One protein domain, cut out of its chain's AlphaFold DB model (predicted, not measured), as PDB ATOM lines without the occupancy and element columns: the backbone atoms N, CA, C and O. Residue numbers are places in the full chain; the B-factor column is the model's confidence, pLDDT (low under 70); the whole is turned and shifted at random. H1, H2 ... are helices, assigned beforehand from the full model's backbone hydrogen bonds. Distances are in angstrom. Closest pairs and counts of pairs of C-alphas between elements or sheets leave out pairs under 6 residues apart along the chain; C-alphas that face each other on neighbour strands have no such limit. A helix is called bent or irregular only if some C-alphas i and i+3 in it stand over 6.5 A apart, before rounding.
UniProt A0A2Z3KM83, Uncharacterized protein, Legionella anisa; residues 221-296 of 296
ATOM      1  N   LEU A 221      24.421 156.705  92.891       87.75
ATOM      2  CA  LEU A 221      24.865 156.661  94.290       87.75
ATOM      3  C   LEU A 221      25.765 155.447  94.526       87.75
ATOM      4  O   LEU A 221      26.864 155.584  95.064       87.75
ATOM      5  N   SER A 222      25.339 154.285  94.034       90.69
ATOM      6  CA  SER A 222      26.103 153.043  94.050       90.69
ATOM      7  C   SER A 222      27.435 153.203  93.322       90.69
ATOM      8  O   SER A 222      28.479 152.854  93.866       90.69
ATOM      9  N   THR A 223      27.424 153.789  92.121       88.38
ATOM     10  CA  THR A 223      28.647 154.032  91.338       88.38
ATOM     11  C   THR A 223      29.623 154.925  92.100       88.38
ATOM     12  O   THR A 223      30.808 154.608  92.196       88.38
ATOM     13  N   ARG A 224      29.131 156.016  92.701       85.75
ATOM     14  CA  ARG A 224      29.949 156.924  93.514       85.75
ATOM     15  C   ARG A 224      30.565 156.210  94.717       85.75
ATOM     16  O   ARG A 224      31.766 156.348  94.940       85.75
ATOM     17  N   ALA A 225      29.766 155.453  95.464       90.31
ATOM     18  CA  ALA A 225      30.232 154.703  96.626       90.31
ATOM     19  C   ALA A 225      31.331 153.699  96.251       90.31
ATOM     20  O   ALA A 225      32.384 153.658  96.886       90.31
ATOM     21  N   ILE A 226      31.116 152.943  95.171       94.44
ATOM     22  CA  ILE A 226      32.072 151.943  94.691       94.44
ATOM     23  C   ILE A 226      33.392 152.603  94.289       94.44
ATOM     24  O   ILE A 226      34.452 152.166  94.732       94.44
ATOM     25  N   LEU A 227      33.340 153.679  93.499       89.94
ATOM     26  CA  LEU A 227      34.544 154.394  93.074       89.94
ATOM     27  C   LEU A 227      35.306 155.005  94.254       89.94
ATOM     28  O   LEU A 227      36.530 154.969  94.250       89.94
ATOM     29  N   ASN A 228      34.617 155.533  95.269       88.50
ATOM     30  CA  ASN A 228      35.277 156.043  96.473       88.50
ATOM     31  C   ASN A 228      36.055 154.941  97.199       88.50
ATOM     32  O   ASN A 228      37.229 155.142  97.496       88.50
ATOM     33  N   VAL A 229      35.454 153.763  97.403       94.00
ATOM     34  CA  VAL A 229      36.154 152.618  98.012       94.00
ATOM     35  C   VAL A 229      37.351 152.184  97.174       94.00
ATOM     36  O   VAL A 229      38.442 152.021  97.708       94.00
ATOM     37  N   LEU A 230      37.171 152.025  95.864       92.94
ATOM     38  CA  LEU A 230      38.230 151.566  94.967       92.94
ATOM     39  C   LEU A 230      39.407 152.554  94.854       92.94
ATOM     40  O   LEU A 230      40.549 152.109  94.735       92.94
ATOM     41  N   ARG A 231      39.146 153.870  94.905       87.31
ATOM     42  CA  ARG A 231      40.201 154.898  94.967       87.31
ATOM     43  C   ARG A 231      40.960 154.816  96.275       87.31
ATOM     44  O   ARG A 231      42.181 154.840  96.266       87.31
ATOM     45  N   GLU A 232      40.225 154.708  97.371       88.62
ATOM     46  CA  GLU A 232      40.790 154.750  98.711       88.62
ATOM     47  C   GLU A 232      41.654 153.530  99.019       88.62
ATOM     48  O   GLU A 232      42.692 153.652  99.653       88.62
ATOM     49  N   ILE A 233      41.274 152.354  98.513       91.69
ATOM     50  CA  ILE A 233      42.150 151.189  98.611       91.69
ATOM     51  C   ILE A 233      43.312 151.248  97.621       91.69
ATOM     52  O   ILE A 233      44.190 150.409  97.740       91.69
ATOM     53  N   GLU A 234      43.328 152.166  96.651       87.31
ATOM     54  CA  GLU A 234      44.270 152.197  95.524       87.31
ATOM     55  C   GLU A 234      44.219 150.908  94.680       87.31
ATOM     56  O   GLU A 234      45.199 150.162  94.596       87.31
ATOM     57  N   LEU A 235      43.058 150.582  94.091       87.12
ATOM     58  CA  LEU A 235      42.869 149.365  93.281       87.12
ATOM     59  C   LEU A 235      44.060 149.117  92.336       87.12
ATOM     60  O   LEU A 235      44.326 149.908  91.429       87.12
ATOM     61  N   LYS A 236      44.755 147.986  92.506       78.81
ATOM     62  CA  LYS A 236      45.944 147.673  91.703       78.81
ATOM     63  C   LYS A 236      45.527 147.232  90.309       78.81
ATOM     64  O   LYS A 236      44.459 146.650  90.134       78.81
ATOM     65  N   SER A 237      46.357 147.478  89.300       68.69
ATOM     66  CA  SER A 237      46.026 147.193  87.894       68.69
ATOM     67  C   SER A 237      45.819 145.706  87.577       68.69
ATOM     68  O   SER A 237      45.109 145.376  86.634       68.69
ATOM     69  N   ASP A 238      46.442 144.811  88.341       75.12
ATOM     70  CA  ASP A 238      46.443 143.360  88.137       75.12
ATOM     71  C   ASP A 238      45.387 142.612  88.972       75.12
ATOM     72  O   ASP A 238      45.162 141.417  88.760       75.12
ATOM     73  N   GLU A 239      44.701 143.297  89.892       82.31
ATOM     74  CA  GLU A 239      43.683 142.685  90.747       82.31
ATOM     75  C   GLU A 239      42.434 142.295  89.946       82.31
ATOM     76  O   GLU A 239      41.658 143.136  89.496       82.31
ATOM     77  N   LYS A 240      42.200 140.991  89.789       84.62
ATOM     78  CA  LYS A 240      41.010 140.473  89.090       84.62
ATOM     79  C   LYS A 240      39.828 140.188  90.011       84.62
ATOM     80  O   LYS A 240      38.731 139.910  89.539       84.62
ATOM     81  N   THR A 241      40.054 140.181  91.321       93.00
ATOM     82  CA  THR A 241      39.041 139.827  92.316       93.00
ATOM     83  C   THR A 241      39.391 140.467  93.651       93.00
ATOM     84  O   THR A 241      40.516 140.340  94.134       93.00
ATOM     85  N   LEU A 242      38.410 141.125  94.255       95.12
ATOM     86  CA  LEU A 242      38.465 141.730  95.576       95.12
ATOM     87  C   LEU A 242      37.685 140.876  96.583       95.12
ATOM     88  O   LEU A 242      36.671 140.262  96.240       95.12
ATOM     89  N   THR A 243      38.145 140.870  97.836       96.19
ATOM     90  CA  THR A 243      37.429 140.279  98.978       96.19
ATOM     91  C   THR A 243      37.137 141.350 100.021       96.19
ATOM     92  O   THR A 243      37.861 142.346 100.108       96.19
ATOM     93  N   ILE A 244      36.088 141.152 100.824       96.31
ATOM     94  CA  ILE A 244      35.666 142.117 101.852       96.31
ATOM     95  C   ILE A 244      36.806 142.356 102.847       96.31
ATOM     96  O   ILE A 244      37.083 143.499 103.197       96.31
ATOM     97  N   GLU A 245      37.502 141.298 103.262       95.69
ATOM     98  CA  GLU A 245      38.582 141.353 104.247       95.69
ATOM     99  C   GLU A 245      39.765 142.176 103.735       95.69
ATOM    100  O   GLU A 245      40.261 143.051 104.443       95.69
ATOM    101  N   LYS A 246      40.189 141.944 102.484       94.56
ATOM    102  CA  LYS A 246      41.306 142.681 101.874       94.56
ATOM    103  C   LYS A 246      40.966 144.148 101.660       94.56
ATOM    104  O   LYS A 246      41.795 145.009 101.940       94.56
ATOM    105  N   VAL A 247      39.757 144.432 101.174       96.19
ATOM    106  CA  VAL A 247      39.291 145.811 100.982       96.19
ATOM    107  C   VAL A 247      39.231 146.522 102.330       96.19
ATOM    108  O   VAL A 247      39.777 147.611 102.458       96.19
ATOM    109  N   ARG A 248      38.667 145.884 103.363       95.69
ATOM    110  CA  ARG A 248      38.601 146.456 104.711       95.69
ATOM    111  C   ARG A 248      39.983 146.744 105.294       95.69
ATOM    112  O   ARG A 248      40.178 147.831 105.816       95.69
ATOM    113  N   SER A 249      40.926 145.805 105.182       95.94
ATOM    114  CA  SER A 249      42.308 146.003 105.652       95.94
ATOM    115  C   SER A 249      42.938 147.238 105.014       95.94
ATOM    116  O   SER A 249      43.460 148.092 105.717       95.94
ATOM    117  N   ARG A 250      42.809 147.382 103.688       94.75
ATOM    118  CA  ARG A 250      43.368 148.522 102.945       94.75
ATOM    119  C   ARG A 250      42.682 149.844 103.279       94.75
ATOM    120  O   ARG A 250      43.346 150.869 103.298       94.75
ATOM    121  N   LEU A 251      41.378 149.834 103.563       95.06
ATOM    122  CA  LEU A 251      40.683 151.036 104.032       95.06
ATOM    123  C   LEU A 251      41.187 151.476 105.413       95.06
ATOM    124  O   LEU A 251      41.428 152.660 105.596       95.06
ATOM    125  N   VAL A 252      41.400 150.541 106.345       93.25
ATOM    126  CA  VAL A 252      41.980 150.836 107.672       93.25
ATOM    127  C   VAL A 252      43.425 151.333 107.546       93.25
ATOM    128  O   VAL A 252      43.827 152.279 108.218       93.25
ATOM    129  N   GLU A 253      44.215 150.734 106.654       91.69
ATOM    130  CA  GLU A 253      45.557 151.235 106.334       91.69
ATOM    131  C   GLU A 253      45.497 152.662 105.769       91.69
ATOM    132  O   GLU A 253      46.267 153.520 106.198       91.69
ATOM    133  N   SER A 254      44.563 152.944 104.855       89.56
ATOM    134  CA  SER A 254      44.403 154.282 104.279       89.56
ATOM    135  C   SER A 254      43.942 155.315 105.306       89.56
ATOM    136  O   SER A 254      44.463 156.431 105.321       89.56
ATOM    137  N   GLU A 255      43.018 154.949 106.197       91.31
ATOM    138  CA  GLU A 255      42.581 155.779 107.327       91.31
ATOM    139  C   GLU A 255      43.784 156.252 108.150       91.31
ATOM    140  O   GLU A 255      43.950 157.452 108.387       91.31
ATOM    141  N   TYR A 256      44.669 155.318 108.509       88.06
ATOM    142  CA  TYR A 256      45.873 155.612 109.277       88.06
ATOM    143  C   TYR A 256      46.877 156.467 108.491       88.06
ATOM    144  O   TYR A 256      47.408 157.442 109.022       88.06
ATOM    145  N   LEU A 257      47.140 156.117 107.227       84.62
ATOM    146  CA  LEU A 257      48.162 156.767 106.397       84.62
ATOM    147  C   LEU A 257      47.772 158.173 105.938       84.62
ATOM    148  O   LEU A 257      48.642 159.024 105.760       84.62
ATOM    149  N   THR A 258      46.483 158.407 105.705       83.31
ATOM    150  CA  THR A 258      45.975 159.678 105.174       83.31
ATOM    151  C   THR A 258      45.250 160.517 106.223       83.31
ATOM    152  O   THR A 258      44.755 161.589 105.881       83.31
ATOM    153  N   HIS A 259      45.239 160.062 107.482       85.06
ATOM    154  CA  HIS A 259      44.656 160.745 108.638       85.06
ATOM    155  C   HIS A 259      43.236 161.236 108.359       85.06
ATOM    156  O   HIS A 259      42.982 162.440 108.301       85.06
ATOM    157  N   TRP A 260      42.320 160.294 108.128       89.19
ATOM    158  CA  TRP A 260      40.922 160.646 107.888       89.19
ATOM    159  C   TRP A 260      40.366 161.460 109.052       89.19
ATOM    160  O   TRP A 260      40.655 161.177 110.213       89.19
ATOM    161  N   ASP A 261      39.559 162.465 108.726       87.50
ATOM    162  CA  ASP A 261      38.725 163.119 109.721       87.50
ATOM    163  C   ASP A 261      37.499 162.251 110.041       87.50
ATOM    164  O   ASP A 261      37.150 161.319 109.305       87.50
ATOM    165  N   ASP A 262      36.829 162.572 111.148       88.31
ATOM    166  CA  ASP A 262      35.644 161.837 111.596       88.31
ATOM    167  C   ASP A 262      34.560 161.809 110.505       88.31
ATOM    168  O   ASP A 262      33.900 160.793 110.298       88.31
ATOM    169  N   PHE A 263      34.414 162.898 109.742       89.94
ATOM    170  CA  PHE A 263      33.462 162.972 108.633       89.94
ATOM    171  C   PHE A 263      33.756 161.934 107.550       89.94
ATOM    172  O   PHE A 263      32.848 161.210 107.139       89.94
ATOM    173  N   LYS A 264      35.011 161.818 107.101       89.19
ATOM    174  CA  LYS A 264      35.415 160.821 106.106       89.19
ATOM    175  C   LYS A 264      35.274 159.404 106.656       89.19
ATOM    176  O   LYS A 264      34.834 158.520 105.924       89.19
ATOM    177  N   TYR A 265      35.596 159.182 107.929       91.19
ATOM    178  CA  TYR A 265      35.376 157.886 108.573       91.19
ATOM    179  C   TYR A 265      33.903 157.468 108.518       91.19
ATOM    180  O   TYR A 265      33.588 156.373 108.042       91.19
ATOM    181  N   HIS A 266      32.999 158.363 108.926       90.25
ATOM    182  CA  HIS A 266      31.556 158.133 108.886       90.25
ATOM    183  C   HIS A 266      31.051 157.886 107.457       90.25
ATOM    184  O   HIS A 266      30.341 156.909 107.218       90.25
ATOM    185  N   ASP A 267      31.504 158.677 106.478       91.25
ATOM    186  CA  ASP A 267      31.184 158.502 105.053       91.25
ATOM    187  C   ASP A 267      31.486 157.078 104.541       91.25
ATOM    188  O   ASP A 267      30.761 156.537 103.696       91.25
ATOM    189  N   PHE A 268      32.551 156.445 105.044       93.38
ATOM    190  CA  PHE A 268      32.938 155.093 104.647       93.38
ATOM    191  C   PHE A 268      32.257 153.996 105.472       93.38
ATOM    192  O   PHE A 268      31.794 153.019 104.873       93.38
ATOM    193  N   PHE A 269      32.206 154.127 106.802       91.75
ATOM    194  CA  PHE A 269      31.897 153.017 107.714       91.75
ATOM    195  C   PHE A 269      30.542 153.090 108.430       91.75
ATOM    196  O   PHE A 269      30.133 152.080 109.010       91.75
ATOM    197  N   ASP A 270      29.817 154.210 108.373       87.06
ATOM    198  CA  ASP A 270      28.482 154.275 108.972       87.06
ATOM    199  C   ASP A 270      27.475 153.365 108.258       87.06
ATOM    200  O   ASP A 270      27.687 152.863 107.148       87.06
ATOM    201  N   ARG A 271      26.317 153.154 108.894       72.31
ATOM    202  CA  ARG A 271      25.201 152.431 108.271       72.31
ATOM    203  C   ARG A 271      24.740 153.179 107.019       72.31
ATOM    204  O   ARG A 271      24.119 154.231 107.117       72.31
ATOM    205  N   GLY A 272      25.011 152.594 105.854       74.31
ATOM    206  CA  GLY A 272      24.745 153.210 104.549       74.31
ATOM    207  C   GLY A 272      25.947 153.934 103.933       74.31
ATOM    208  O   GLY A 272      25.810 154.486 102.844       74.31
ATOM    209  N   GLY A 273      27.114 153.896 104.583       88.12
ATOM    210  CA  GLY A 273      28.368 154.426 104.061       88.12
ATOM    211  C   GLY A 273      28.867 153.686 102.817       88.12
ATOM    212  O   GLY A 273      28.329 152.650 102.391       88.12
ATOM    213  N   TYR A 274      29.928 154.223 102.212       94.62
ATOM    214  CA  TYR A 274      30.451 153.714 100.945       94.62
ATOM    215  C   TYR A 274      30.861 152.236 101.029       94.62
ATOM    216  O   TYR A 274      30.618 151.483 100.080       94.62
ATOM    217  N   PHE A 275      31.419 151.790 102.162       95.56
ATOM    218  CA  PHE A 275      31.864 150.407 102.325       95.56
ATOM    219  C   PHE A 275      30.702 149.410 102.419       95.56
ATOM    220  O   PHE A 275      30.789 148.334 101.830       95.56
ATOM    221  N   GLU A 276      29.587 149.755 103.071       94.31
ATOM    222  CA  GLU A 276      28.413 148.867 103.129       94.31
ATOM    223  C   GLU A 276      27.752 148.721 101.751       94.31
ATOM    224  O   GLU A 276      27.403 147.612 101.332       94.31
ATOM    225  N   THR A 277      27.682 149.815 100.986       93.25
ATOM    226  CA  THR A 277      27.219 149.768  99.591       93.25
ATOM    227  C   THR A 277      28.132 148.876  98.748       93.25
ATOM    228  O   THR A 277      27.652 147.975  98.056       93.25
ATOM    229  N   PHE A 278      29.449 149.064  98.857       95.44
ATOM    230  CA  PHE A 278      30.449 148.258  98.156       95.44
ATOM    231  C   PHE A 278      30.330 146.769  98.507       95.44
ATOM    232  O   PHE A 278      30.254 145.916  97.624       95.44
ATOM    233  N   LYS A 279      30.246 146.454  99.801       95.44
ATOM    234  CA  LYS A 279      30.114 145.095 100.330       95.44
ATOM    235  C   LYS A 279      28.881 144.385  99.779       95.44
ATOM    236  O   LYS A 279      28.993 143.245  99.335       95.44
ATOM    237  N   SER A 280      27.732 145.063  99.747       93.88
ATOM    238  CA  SER A 280      26.482 144.490  99.225       93.88
ATOM    239  C   SER A 280      26.548 144.132  97.731       93.88
ATOM    240  O   SER A 280      25.836 143.240  97.276       93.88
ATOM    241  N   LYS A 281      27.433 144.797  96.973       94.75
ATOM    242  CA  LYS A 281      27.584 144.651  95.517       94.75
ATOM    243  C   LYS A 281      28.875 143.948  95.094       94.75
ATOM    244  O   LYS A 281      29.111 143.812  93.895       94.75
ATOM    245  N   LEU A 282      29.691 143.452  96.029       95.19
ATOM    246  CA  LEU A 282      31.021 142.897  95.739       95.19
ATOM    247  C   LEU A 282      31.055 141.862  94.592       95.19
ATOM    248  O   LEU A 282      31.949 141.964  93.749       95.19
ATOM    249  N   PRO A 283      30.111 140.902  94.479       94.12
ATOM    250  CA  PRO A 283      30.112 139.961  93.357       94.12
ATOM    251  C   PRO A 283      29.969 140.648  91.990       94.12
ATOM    252  O   PRO A 283      30.688 140.308  91.053       94.12
ATOM    253  N   GLN A 284      29.085 141.646  91.892       95.25
ATOM    254  CA  GLN A 284      28.864 142.428  90.670       95.25
ATOM    255  C   GLN A 284      30.096 143.281  90.356       95.25
ATOM    256  O   GLN A 284      30.596 143.258  89.231       95.25
ATOM    257  N   ILE A 285      30.659 143.932  91.379       94.62
ATOM    258  CA  ILE A 285      31.880 144.739  91.260       94.62
ATOM    259  C   ILE A 285      33.022 143.900  90.700       94.62
ATOM    260  O   ILE A 285      33.688 144.337  89.772       94.62
ATOM    261  N   ASN A 286      33.214 142.673  91.192       93.44
ATOM    262  CA  ASN A 286      34.253 141.779  90.683       93.44
ATOM    263  C   ASN A 286      34.077 141.442  89.193       93.44
ATOM    264  O   ASN A 286      35.066 141.311  88.477       93.44
ATOM    265  N   SER A 287      32.838 141.343  88.704       90.94
ATOM    266  CA  SER A 287      32.562 141.107  87.279       90.94
ATOM    267  C   SER A 287      32.706 142.350  86.380       90.94
ATOM    268  O   SER A 287      32.914 142.198  85.170       90.94
ATOM    269  N   ASP A 288      32.659 143.546  86.980       91.88
ATOM    270  CA  ASP A 288      32.802 144.868  86.347       91.88
ATOM    271  C   ASP A 288      34.064 145.620  86.802       91.88
ATOM    272  O   ASP A 288      34.164 146.839  86.660       91.88
ATOM    273  N   LEU A 289      35.054 144.913  87.348       89.00
ATOM    274  CA  LEU A 289      36.267 145.528  87.892       89.00
ATOM    275  C   LEU A 289      36.996 146.368  86.842       89.00
ATOM    276  O   LEU A 289      37.481 147.450  87.156       89.00
ATOM    277  N   ASP A 290      37.025 145.900  85.594       82.75
ATOM    278  CA  ASP A 290      37.634 146.637  84.489       82.75
ATOM    279  C   ASP A 290      36.851 147.905  84.141       82.75
ATOM    280  O   ASP A 290      37.471 148.948  83.947       82.75
ATOM    281  N   TYR A 291      35.512 147.859  84.161       86.19
ATOM    282  CA  TYR A 291      34.676 149.053  84.006       86.19
ATOM    283  C   TYR A 291      35.014 150.087  85.084       86.19
ATOM    284  O   TYR A 291      35.347 151.228  84.769       86.19
ATOM    285  N   PHE A 292      35.007 149.691  86.360       87.56
ATOM    286  CA  PHE A 292      35.321 150.623  87.441       87.56
ATOM    287  C   PHE A 292      36.754 151.141  87.354       87.56
ATOM    288  O   PHE A 292      36.974 152.326  87.577       87.56
ATOM    289  N   ARG A 293      37.716 150.298  86.965       83.44
ATOM    290  CA  ARG A 293      39.117 150.691  86.783       83.44
ATOM    291  C   ARG A 293      39.282 151.761  85.695       83.44
ATOM    292  O   ARG A 293      40.110 152.643  85.866       83.44
ATOM    293  N   MET A 294      38.463 151.743  84.641       78.50
ATOM    294  CA  MET A 294      38.409 152.813  83.626       78.50
ATOM    295  C   MET A 294      37.724 154.102  84.131       78.50
ATOM    296  O   MET A 294      37.878 155.184  83.552       78.50
ATOM    297  N   GLN A 295      36.946 154.007  85.214       77.06
ATOM    298  CA  GLN A 295      36.199 155.123  85.792       77.06
ATOM    299  C   GLN A 295      36.918 155.847  86.940       77.06
ATOM    300  O   GLN A 295      36.604 157.027  87.155       77.06
ATOM    301  N   LEU A 296      37.845 155.184  87.647       74.31
ATOM    302  CA  LEU A 296      38.638 155.764  88.747       74.31
ATOM    303  C   LEU A 296      39.371 157.037  88.328       74.31
ATOM    304  O   LEU A 296      39.308 157.971  89.172       74.31
TER     305      LEU A 296
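This is residues 221 to 296 of the 296 residues of an uncharacterized protein of Legionella anisa (UniProt A0A2Z3KM83). The longest helix, H2, and H4 make two sides of a compact helical cluster; H1, nearest the middle, packs on both, and H3 and H5 sit at opposite ends. The 76 printed residues include five named helices, H1 to H5, and no named strand: all helix, radius of gyration of the C-alphas 11.6 A, spans 32 by 23 by 21 A.

Find C-alpha 244 at (35.666, 142.117, 101.852); H2 runs 20.6 A to residue 258. H1, residues 221 to 232, spans 16.6 A; H3, 262 to 269, 10.3 A. H4, 274 to 287, spans 18.7 A and is irregular: C-alphas 280 and 283 are 8.3 A apart. H5, 289 to 295, spans 9.8 A, ending at (36.199, 155.123, 85.792).

H2 touches H1 with residues 250 to 254 alone, at a steep tilt of 65 degrees; closest C-alphas Leu 251 and Glu 232, 6.5 A. H1 touches H4 about perpendicular, 89 degrees, closest C-alphas Ala 225 and Tyr 274, 4.4 A. H3 and H4 touch only at the corner, closest C-alphas Phe 268 and Tyr 274, 4.7 A. H5 is close but not clearly touching H1, closest C-alphas Phe 292 and Leu 227, 6.8 A. Each O i to N i+4 pair is within hydrogen-bond range in H1, H2, H3 and H5, and 8 of 10 in H4.

C-alphas 262 and 287 are farthest apart, 32.1 A. The printed part has no cut; the H1 to H2 link is long. Look for pLDDT under 70 at residue 237.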